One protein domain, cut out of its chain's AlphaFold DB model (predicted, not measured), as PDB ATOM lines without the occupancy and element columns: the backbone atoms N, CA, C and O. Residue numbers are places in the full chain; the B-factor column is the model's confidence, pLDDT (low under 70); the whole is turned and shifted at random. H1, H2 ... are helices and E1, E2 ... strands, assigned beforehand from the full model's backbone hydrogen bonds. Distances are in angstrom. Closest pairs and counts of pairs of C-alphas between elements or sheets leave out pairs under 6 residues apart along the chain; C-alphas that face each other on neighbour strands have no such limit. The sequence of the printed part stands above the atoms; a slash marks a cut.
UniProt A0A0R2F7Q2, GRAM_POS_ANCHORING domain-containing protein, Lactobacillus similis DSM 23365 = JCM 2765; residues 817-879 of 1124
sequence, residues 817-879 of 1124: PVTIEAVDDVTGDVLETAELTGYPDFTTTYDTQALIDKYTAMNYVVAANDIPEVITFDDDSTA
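AT A GLANCE: This is residues 817 to 879 of the 1124 residues of the protein "GRAM_POS_ANCHORING domain-containing protein" of Lactobacillus similis DSM 23365 = JCM 2765 (UniProt A0A0R2F7Q2). The model is an elongated, two-limbed shape: one limb is a long antiparallel hairpin of E1 and E2, and the other is a wide fold-back of the chain, in which residues 843 to 847 and H1 run out, and E3 and residues 866 to 873 run back. H1 and E3 lie together at one end of the long axis, while the turn after E2 and the tail of residues 874 to 879 lie at the other. The printed part has 63 residues, with one named helix and three named strands in the order E1, E2, H1, E3. E1 and E2 form a two-stranded antiparallel sheet, and the class is mixed, helices and strands. The whole is only just loose, close to compact, with a radius of gyration of the C-alphas of 13.1 A and spans of 37 by 22 by 16 A.

HOW THE PARTS SIT: The sheet holds E1, residues 817 to 824, and E2, residues 830 to 838, a hairpin with 164 degrees between their directions. C-alphas 817 and 837 face each other at 4.7 A, and C-alphas 823 and 830 at 4.5 A. N 818 and O 836 are 2.8 A apart and N 834 and O 820 are 2.9 A apart, both within hydrogen-bond range. H1, residues 848 to 856, is near E1, with 5 pairs of C-alphas within 10 A. E3, residues 860 to 865, is also near E1, with 9 such pairs, but it is apart from E2 and pairs with no named strand. H1 and E3 have 3 pairs of C-alphas within 8 A, the closest being those of Ile 852 and Val 862, 7.2 A apart. In H1 every O i to N i+4 pair is within hydrogen-bond range. Residues 843 to 844 pair antiparallel with residues 871 to 872, a short pairing outside the named strands.

IN THESE COORDINATES: E1 begins at C-alpha 817, (133.937, 122.957, 110.115), and is 22.4 A long from first to last C-alpha. E2 is the longest strand by residues and measures 23.2 A. H1 begins at C-alpha 848, (151.314, 123.323, 109.768), and is 12.0 A long. E3 is 13.1 A long and ends at C-alpha 865, (151.070, 123.357, 118.556).

THE WHOLE: The two C-alphas farthest apart are those of Asn 859 and Asp 875, at 37.3 A, while those of Pro 817 and Ala 879, the first and last printed, are 9.8 A apart. The printed part has no cut. The links from E1 to E2 and from H1 to E3 are tight, and the link from E2 to H1 is short. Residues 866 to 879 hold no named element. The mean pLDDT of the printed part is 81.8, and it is under 70 in residues 836 to 844, of which 836 to 838 belong to E2, and in residues 873 to 879.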
ATOM      1  N   PRO A 817     132.884 121.972 110.292       75.50
ATOM      2  CA  PRO A 817     133.937 122.957 110.115       75.50
ATOM      3  C   PRO A 817     135.050 122.757 111.152       75.50
ATOM      4  O   PRO A 817     134.831 122.894 112.355       75.50
ATOM      5  N   VAL A 818     136.272 122.519 110.675       83.12
ATOM      6  CA  VAL A 818     137.485 122.608 111.497       83.12
ATOM      7  C   VAL A 818     138.094 123.992 111.347       83.12
ATOM      8  O   VAL A 818     138.440 124.409 110.237       83.12
ATOM      9  N   THR A 819     138.306 124.667 112.471       90.56
ATOM     10  CA  THR A 819     138.981 125.965 112.530       90.56
ATOM     11  C   THR A 819     140.426 125.785 112.987       90.56
ATOM     12  O   THR A 819     140.693 125.246 114.060       90.56
ATOM     13  N   ILE A 820     141.372 126.277 112.193       90.44
ATOM     14  CA  ILE A 820     142.795 126.353 112.532       90.44
ATOM     15  C   ILE A 820     143.145 127.811 112.839       90.44
ATOM     16  O   ILE A 820     143.021 128.666 111.961       90.44
ATOM     17  N   GLU A 821     143.604 128.104 114.055       93.56
ATOM     18  CA  GLU A 821     143.963 129.463 114.484       93.56
ATOM     19  C   GLU A 821     145.455 129.592 114.823       93.56
ATOM     20  O   GLU A 821     146.010 128.801 115.582       93.56
ATOM     21  N   ALA A 822     146.112 130.629 114.299       93.19
ATOM     22  CA  ALA A 822     147.443 131.048 114.737       93.19
ATOM     23  C   ALA A 822     147.295 132.177 115.768       93.19
ATOM     24  O   ALA A 822     146.807 133.255 115.424       93.19
ATOM     25  N   VAL A 823     147.713 131.955 117.015       95.62
ATOM     26  CA  VAL A 823     147.431 132.854 118.153       95.62
ATOM     27  C   VAL A 823     148.727 133.412 118.731       95.62
ATOM     28  O   VAL A 823     149.658 132.652 118.984       95.62
ATOM     29  N   ASP A 824     148.800 134.725 118.966       96.81
ATOM     30  CA  ASP A 824     149.906 135.325 119.724       96.81
ATOM     31  C   ASP A 824     149.615 135.335 121.232       96.81
ATOM     32  O   ASP A 824     148.783 136.103 121.717       96.81
ATOM     33  N   ASP A 825     150.376 134.556 121.998       96.06
ATOM     34  CA  ASP A 825     150.304 134.488 123.461       96.06
ATOM     35  C   ASP A 825     150.720 135.803 124.162       96.06
ATOM     36  O   ASP A 825     150.471 135.976 125.360       96.06
ATOM     37  N   VAL A 826     151.390 136.734 123.464       92.94
ATOM     38  CA  VAL A 826     151.869 138.004 124.045       92.94
ATOM     39  C   VAL A 826     150.768 139.071 124.082       92.94
ATOM     40  O   VAL A 826     150.672 139.817 125.064       92.94
ATOM     41  N   THR A 827     149.932 139.148 123.046       93.25
ATOM     42  CA  THR A 827     148.773 140.056 122.950       93.25
ATOM     43  C   THR A 827     147.443 139.386 123.292       93.25
ATOM     44  O   THR A 827     146.578 140.043 123.878       93.25
ATOM     45  N   GLY A 828     147.292 138.100 122.974       88.81
ATOM     46  CA  GLY A 828     146.019 137.378 122.946       88.81
ATOM     47  C   GLY A 828     145.231 137.548 121.638       88.81
ATOM     48  O   GLY A 828     144.051 137.202 121.616       88.81
ATOM     49  N   ASP A 829     145.836 138.105 120.581       90.88
ATOM     50  CA  ASP A 829     145.189 138.290 119.277       90.88
ATOM     51  C   ASP A 829     145.350 137.041 118.379       90.88
ATOM     52  O   ASP A 829     146.439 136.473 118.253       90.88
ATOM     53  N   VAL A 830     144.270 136.651 117.688       92.88
ATOM     54  CA  VAL A 830     144.321 135.671 116.587       92.88
ATOM     55  C   VAL A 830     144.909 136.356 115.349       92.88
ATOM     56  O   VAL A 830     144.373 137.350 114.852       92.88
ATOM     57  N   LEU A 831     146.036 135.840 114.861       91.69
ATOM     58  CA  LEU A 831     146.824 136.404 113.762       91.69
ATOM     59  C   LEU A 831     146.337 135.951 112.380       91.69
ATOM     60  O   LEU A 831     146.514 136.676 111.398       91.69
ATOM     61  N   GLU A 832     145.794 134.738 112.300       91.00
ATOM     62  CA  GLU A 832     145.211 134.122 111.106       91.00
ATOM     63  C   GLU A 832     144.277 132.985 111.520       91.00
ATOM     64  O   GLU A 832     144.561 132.259 112.472       91.00
ATOM     65  N   THR A 833     143.193 132.831 110.763       88.19
ATOM     66  CA  THR A 833     142.223 131.742 110.879       88.19
ATOM     67  C   THR A 833     142.122 131.070 109.512       88.19
ATOM     68  O   THR A 833     142.038 131.764 108.493       88.19
ATOM     69  N   ALA A 834     142.132 129.741 109.475       77.38
ATOM     70  CA  ALA A 834     141.856 128.943 108.285       77.38
ATOM     71  C   ALA A 834     140.759 127.920 108.596       77.38
ATOM     72  O   ALA A 834     140.784 127.284 109.645       77.38
ATOM     73  N   GLU A 835     139.814 127.757 107.678       82.12
ATOM     74  CA  GLU A 835     138.661 126.868 107.832       82.12
ATOM     75  C   GLU A 835     138.790 125.690 106.858       82.12
ATOM     76  O   GLU A 835     139.097 125.871 105.675       82.12
ATOM     77  N   LEU A 836     138.565 124.479 107.360       69.00
ATOM     78  CA  LEU A 836     138.481 123.241 106.588       69.00
ATOM     79  C   LEU A 836     137.068 122.676 106.757       69.00
ATOM     80  O   LEU A 836     136.509 122.753 107.845       69.00
ATOM     81  N   THR A 837     136.491 122.085 105.711       64.88
ATOM     82  CA  THR A 837     135.165 121.448 105.786       64.88
ATOM     83  C   THR A 837     135.209 120.052 105.181       64.88
ATOM     84  O   THR A 837     135.702 119.859 104.066       64.88
ATOM     85  N   GLY A 838     134.679 119.072 105.908       48.75
ATOM     86  CA  GLY A 838     134.660 117.669 105.506       48.75
ATOM     87  C   GLY A 838     133.545 116.905 106.206       48.75
ATOM     88  O   GLY A 838     132.896 117.430 107.104       48.75
ATOM     89  N   TYR A 839     133.280 115.688 105.745       50.50
ATOM     90  CA  TYR A 839     132.288 114.816 106.376       50.50
ATOM     91  C   TYR A 839     132.867 114.192 107.660       50.50
ATOM     92  O   TYR A 839     134.077 113.955 107.684       50.50
ATOM     93  N   PRO A 840     132.044 113.893 108.683       57.12
ATOM     94  CA  PRO A 840     132.471 113.159 109.876       57.12
ATOM     95  C   PRO A 840     133.283 111.897 109.562       57.12
ATOM     96  O   PRO A 840     133.086 111.269 108.520       57.12
ATOM     97  N   ASP A 841     134.215 111.554 110.451       47.38
ATOM     98  CA  ASP A 841     135.196 110.462 110.347       47.38
ATOM     99  C   ASP A 841     136.195 110.551 109.170       47.38
ATOM    100  O   ASP A 841     137.194 109.821 109.153       47.38
ATOM    101  N   PHE A 842     136.022 111.462 108.201       49.56
ATOM    102  CA  PHE A 842     137.028 111.668 107.156       49.56
ATOM    103  C   PHE A 842     138.286 112.325 107.727       49.56
ATOM    104  O   PHE A 842     138.238 113.179 108.610       49.56
ATOM    105  N   THR A 843     139.429 111.957 107.152       56.41
ATOM    106  CA  THR A 843     140.729 112.538 107.497       56.41
ATOM    107  C   THR A 843     141.211 113.521 106.434       56.41
ATOM    108  O   THR A 843     141.081 113.288 105.232       56.41
ATOM    109  N   THR A 844     141.809 114.621 106.882       61.75
ATOM    110  CA  THR A 844     142.535 115.590 106.058       61.75
ATOM    111  C   THR A 844     143.879 115.928 106.705       61.75
ATOM    112  O   THR A 844     144.147 115.566 107.852       61.75
ATOM    113  N   THR A 845     144.746 116.632 105.984       75.06
ATOM    114  CA  THR A 845     146.005 117.167 106.515       75.06
ATOM    115  C   THR A 845     146.063 118.677 106.310       75.06
ATOM    116  O   THR A 845     145.439 119.229 105.403       75.06
ATOM    117  N   TYR A 846     146.812 119.361 107.172       81.69
ATOM    118  CA  TYR A 846     147.053 120.798 107.083       81.69
ATOM    119  C   TYR A 846     148.561 121.058 107.067       81.69
ATOM    120  O   TYR A 846     149.311 120.406 107.796       81.69
ATOM    121  N   ASP A 847     149.027 122.007 106.247       86.75
ATOM    122  CA  ASP A 847     150.454 122.354 106.170       86.75
ATOM    123  C   ASP A 847     150.865 123.271 107.334       86.75
ATOM    124  O   ASP A 847     151.168 124.462 107.192       86.75
ATOM    125  N   THR A 848     150.875 122.681 108.528       89.44
ATOM    126  CA  THR A 848     151.314 123.323 109.768       89.44
ATOM    127  C   THR A 848     152.772 123.779 109.670       89.44
ATOM    128  O   THR A 848     153.136 124.772 110.297       89.44
ATOM    129  N   GLN A 849     153.613 123.136 108.848       89.06
ATOM    130  CA  GLN A 849     154.998 123.573 108.661       89.06
ATOM    131  C   GLN A 849     155.079 124.876 107.857       89.06
ATOM    132  O   GLN A 849     155.825 125.768 108.255       89.06
ATOM    133  N   ALA A 850     154.288 125.051 106.794       86.81
ATOM    134  CA  ALA A 850     154.204 126.327 106.082       86.81
ATOM    135  C   ALA A 850     153.652 127.454 106.972       86.81
ATOM    136  O   ALA A 850     154.136 128.588 106.893       86.81
ATOM    137  N   LEU A 851     152.696 127.151 107.860       91.31
ATOM    138  CA  LEU A 851     152.185 128.103 108.854       91.31
ATOM    139  C   LEU A 851     153.277 128.498 109.870       91.31
ATOM    140  O   LEU A 851     153.507 129.686 110.110       91.31
ATOM    141  N   ILE A 852     154.017 127.521 110.405       93.38
ATOM    142  CA  ILE A 852     155.158 127.747 111.305       93.38
ATOM    143  C   ILE A 852     156.261 128.558 110.612       93.38
ATOM    144  O   ILE A 852     156.760 129.525 111.193       93.38
ATOM    145  N   ASP A 853     156.628 128.225 109.374       91.75
ATOM    146  CA  ASP A 853     157.662 128.923 108.603       91.75
ATOM    147  C   ASP A 853     157.262 130.380 108.319       91.75
ATOM    148  O   ASP A 853     158.081 131.292 108.477       91.75
ATOM    149  N   LYS A 854     155.988 130.621 107.973       93.94
ATOM    150  CA  LYS A 854     155.413 131.958 107.766       93.94
ATOM    151  C   LYS A 854     155.586 132.843 109.003       93.94
ATOM    152  O   LYS A 854     156.066 133.969 108.870       93.94
ATOM    153  N   TYR A 855     155.216 132.356 110.188       95.38
ATOM    154  CA  TYR A 855     155.300 133.144 111.423       95.38
ATOM    155  C   TYR A 855     156.727 133.216 111.992       95.38
ATOM    156  O   TYR A 855     157.138 134.273 112.476       95.38
ATOM    157  N   THR A 856     157.542 132.173 111.816       93.31
ATOM    158  CA  THR A 856     158.980 132.199 112.142       93.31
ATOM    159  C   THR A 856     159.718 133.260 111.314       93.31
ATOM    160  O   THR A 856     160.547 134.001 111.843       93.31
ATOM    161  N   ALA A 857     159.363 133.428 110.034       94.06
ATOM    162  CA  ALA A 857     159.883 134.501 109.180       94.06
ATOM    163  C   ALA A 857     159.436 135.921 109.601       94.06
ATOM    164  O   ALA A 857     159.982 136.905 109.098       94.06
ATOM    165  N   MET A 858     158.477 136.039 110.527       91.94
ATOM    166  CA  MET A 858     158.023 137.293 111.148       91.94
ATOM    167  C   MET A 858     158.531 137.466 112.593       91.94
ATOM    168  O   MET A 858     158.025 138.321 113.314       91.94
ATOM    169  N   ASN A 859     159.552 136.699 113.001       96.38
ATOM    170  CA  ASN A 859     160.157 136.683 114.342       96.38
ATOM    171  C   ASN A 859     159.258 136.141 115.473       96.38
ATOM    172  O   ASN A 859     159.524 136.418 116.645       96.38
ATOM    173  N   TYR A 860     158.235 135.340 115.164       97.19
ATOM    174  CA  TYR A 860     157.570 134.516 116.179       97.19
ATOM    175  C   TYR A 860     158.349 133.215 116.434       97.19
ATOM    176  O   TYR A 860     159.200 132.800 115.647       97.19
ATOM    177  N   VAL A 861     158.034 132.561 117.548       92.88
ATOM    178  CA  VAL A 861     158.511 131.236 117.952       92.88
ATOM    179  C   VAL A 861     157.293 130.417 118.372       92.88
ATOM    180  O   VAL A 861     156.427 130.934 119.073       92.88
ATOM    181  N   VAL A 862     157.227 129.145 117.978       96.00
ATOM    182  CA  VAL A 862     156.163 128.233 118.431       96.00
ATOM    183  C   VAL A 862     156.289 128.002 119.940       96.00
ATOM    184  O   VAL A 862     157.329 127.541 120.414       96.00
ATOM    185  N   ALA A 863     155.232 128.330 120.681       94.31
ATOM    186  CA  ALA A 863     155.097 128.086 122.114       94.31
ATOM    187  C   ALA A 863     154.419 126.730 122.381       94.31
ATOM    188  O   ALA A 863     154.916 125.946 123.193       94.31
ATOM    189  N   ALA A 864     153.350 126.428 121.641       94.62
ATOM    190  CA  ALA A 864     152.718 125.113 121.546       94.62
ATOM    191  C   ALA A 864     152.087 124.926 120.153       94.62
ATOM    192  O   ALA A 864     151.854 125.893 119.433       94.62
ATOM    193  N   ASN A 865     151.820 123.680 119.767       92.75
ATOM    194  CA  ASN A 865     151.070 123.357 118.556       92.75
ATOM    195  C   ASN A 865     150.115 122.211 118.870       92.75
ATOM    196  O   ASN A 865     150.570 121.082 119.064       92.75
ATOM    197  N   ASP A 866     148.821 122.512 118.856       92.81
ATOM    198  CA  ASP A 866     147.762 121.542 119.125       92.81
ATOM    199  C   ASP A 866     147.131 121.008 117.823       92.81
ATOM    200  O   ASP A 866     146.286 120.119 117.870       92.81
ATOM    201  N   ILE A 867     147.566 121.505 116.654       89.56
ATOM    202  CA  ILE A 867     147.150 121.008 115.333       89.56
ATOM    203  C   ILE A 867     147.774 119.619 115.090       89.56
ATOM    204  O   ILE A 867     149.010 119.516 115.071       89.56
ATOM    205  N   PRO A 868     146.974 118.556 114.879       86.06
ATOM    206  CA  PRO A 868     147.488 117.218 114.610       86.06
ATOM    207  C   PRO A 868     148.014 117.078 113.170       86.06
ATOM    208  O   PRO A 868     147.618 117.811 112.268       86.06
ATOM    209  N   GLU A 869     148.900 116.102 112.944       81.50
ATOM    210  CA  GLU A 869     149.451 115.777 111.613       81.50
ATOM    211  C   GLU A 869     148.369 115.271 110.639       81.50
ATOM    212  O   GLU A 869     148.433 115.527 109.437       81.50
ATOM    213  N   VAL A 870     147.348 114.604 111.183       73.69
ATOM    214  CA  VAL A 870     146.119 114.205 110.494       73.69
ATOM    215  C   VAL A 870     144.941 114.711 111.321       73.69
ATOM    216  O   VAL A 870     144.836 114.404 112.507       73.69
ATOM    217  N   ILE A 871     144.075 115.500 110.693       76.94
ATOM    218  CA  ILE A 871     142.834 116.027 111.264       76.94
ATOM    219  C   ILE A 871     141.711 115.074 110.859       76.94
ATOM    220  O   ILE A 871     141.490 114.885 109.665       76.94
ATOM    221  N   THR A 872     140.997 114.504 111.824       72.50
ATOM    222  CA  THR A 872     139.725 113.804 111.580       72.50
ATOM    223  C   THR A 872     138.587 114.774 111.865       72.50
ATOM    224  O   THR A 872     138.606 115.382 112.933       72.50
ATOM    225  N   PHE A 873     137.625 114.929 110.958       69.94
ATOM    226  CA  PHE A 873     136.397 115.686 111.238       69.94
ATOM    227  C   PHE A 873     135.518 114.895 112.220       69.94
ATOM    228  O   PHE A 873     135.338 113.691 112.034       69.94
ATOM    229  N   ASP A 874     135.001 115.544 113.263       69.94
ATOM    230  CA  ASP A 874     134.065 114.921 114.211       69.94
ATOM    231  C   ASP A 874     132.608 114.909 113.696       69.94
ATOM    232  O   ASP A 874     132.350 115.202 112.526       69.94
ATOM    233  N   ASP A 875     131.663 114.481 114.540       63.25
ATOM    234  CA  ASP A 875     130.220 114.420 114.273       63.25
ATOM    235  C   ASP A 875     129.389 115.422 115.112       63.25
ATOM    236  O   ASP A 875     128.159 115.456 114.998       63.25
ATOM    237  N   ASP A 876     130.028 116.271 115.929       66.12
ATOM    238  CA  ASP A 876     129.349 117.153 116.890       66.12
ATOM    239  C   ASP A 876     129.138 118.571 116.340       66.12
ATOM    240  O   ASP A 876     129.804 119.534 116.719       66.12
ATOM    241  N   SER A 877     128.086 118.727 115.534       57.72
ATOM    242  CA  SER A 877     127.608 120.033 115.045       57.72
ATOM    243  C   SER A 877     127.213 121.048 116.139       57.72
ATOM    244  O   SER A 877     126.834 122.179 115.827       57.72
ATOM    245  N   THR A 878     127.302 120.696 117.430       57.06
ATOM    246  CA  THR A 878     127.100 121.617 118.560       57.06
ATOM    247  C   THR A 878     128.402 122.115 119.204       57.06
ATOM    248  O   THR A 878     128.357 123.071 119.988       57.06
ATOM    249  N   ALA A 879     129.557 121.537 118.852       66.62
ATOM    250  CA  ALA A 879     130.872 121.881 119.385       66.62
ATOM    251  C   ALA A 879     131.855 122.257 118.252       66.62
ATOM    252  O   ALA A 879     132.204 121.415 117.436       66.62
TER     253      ALA A 879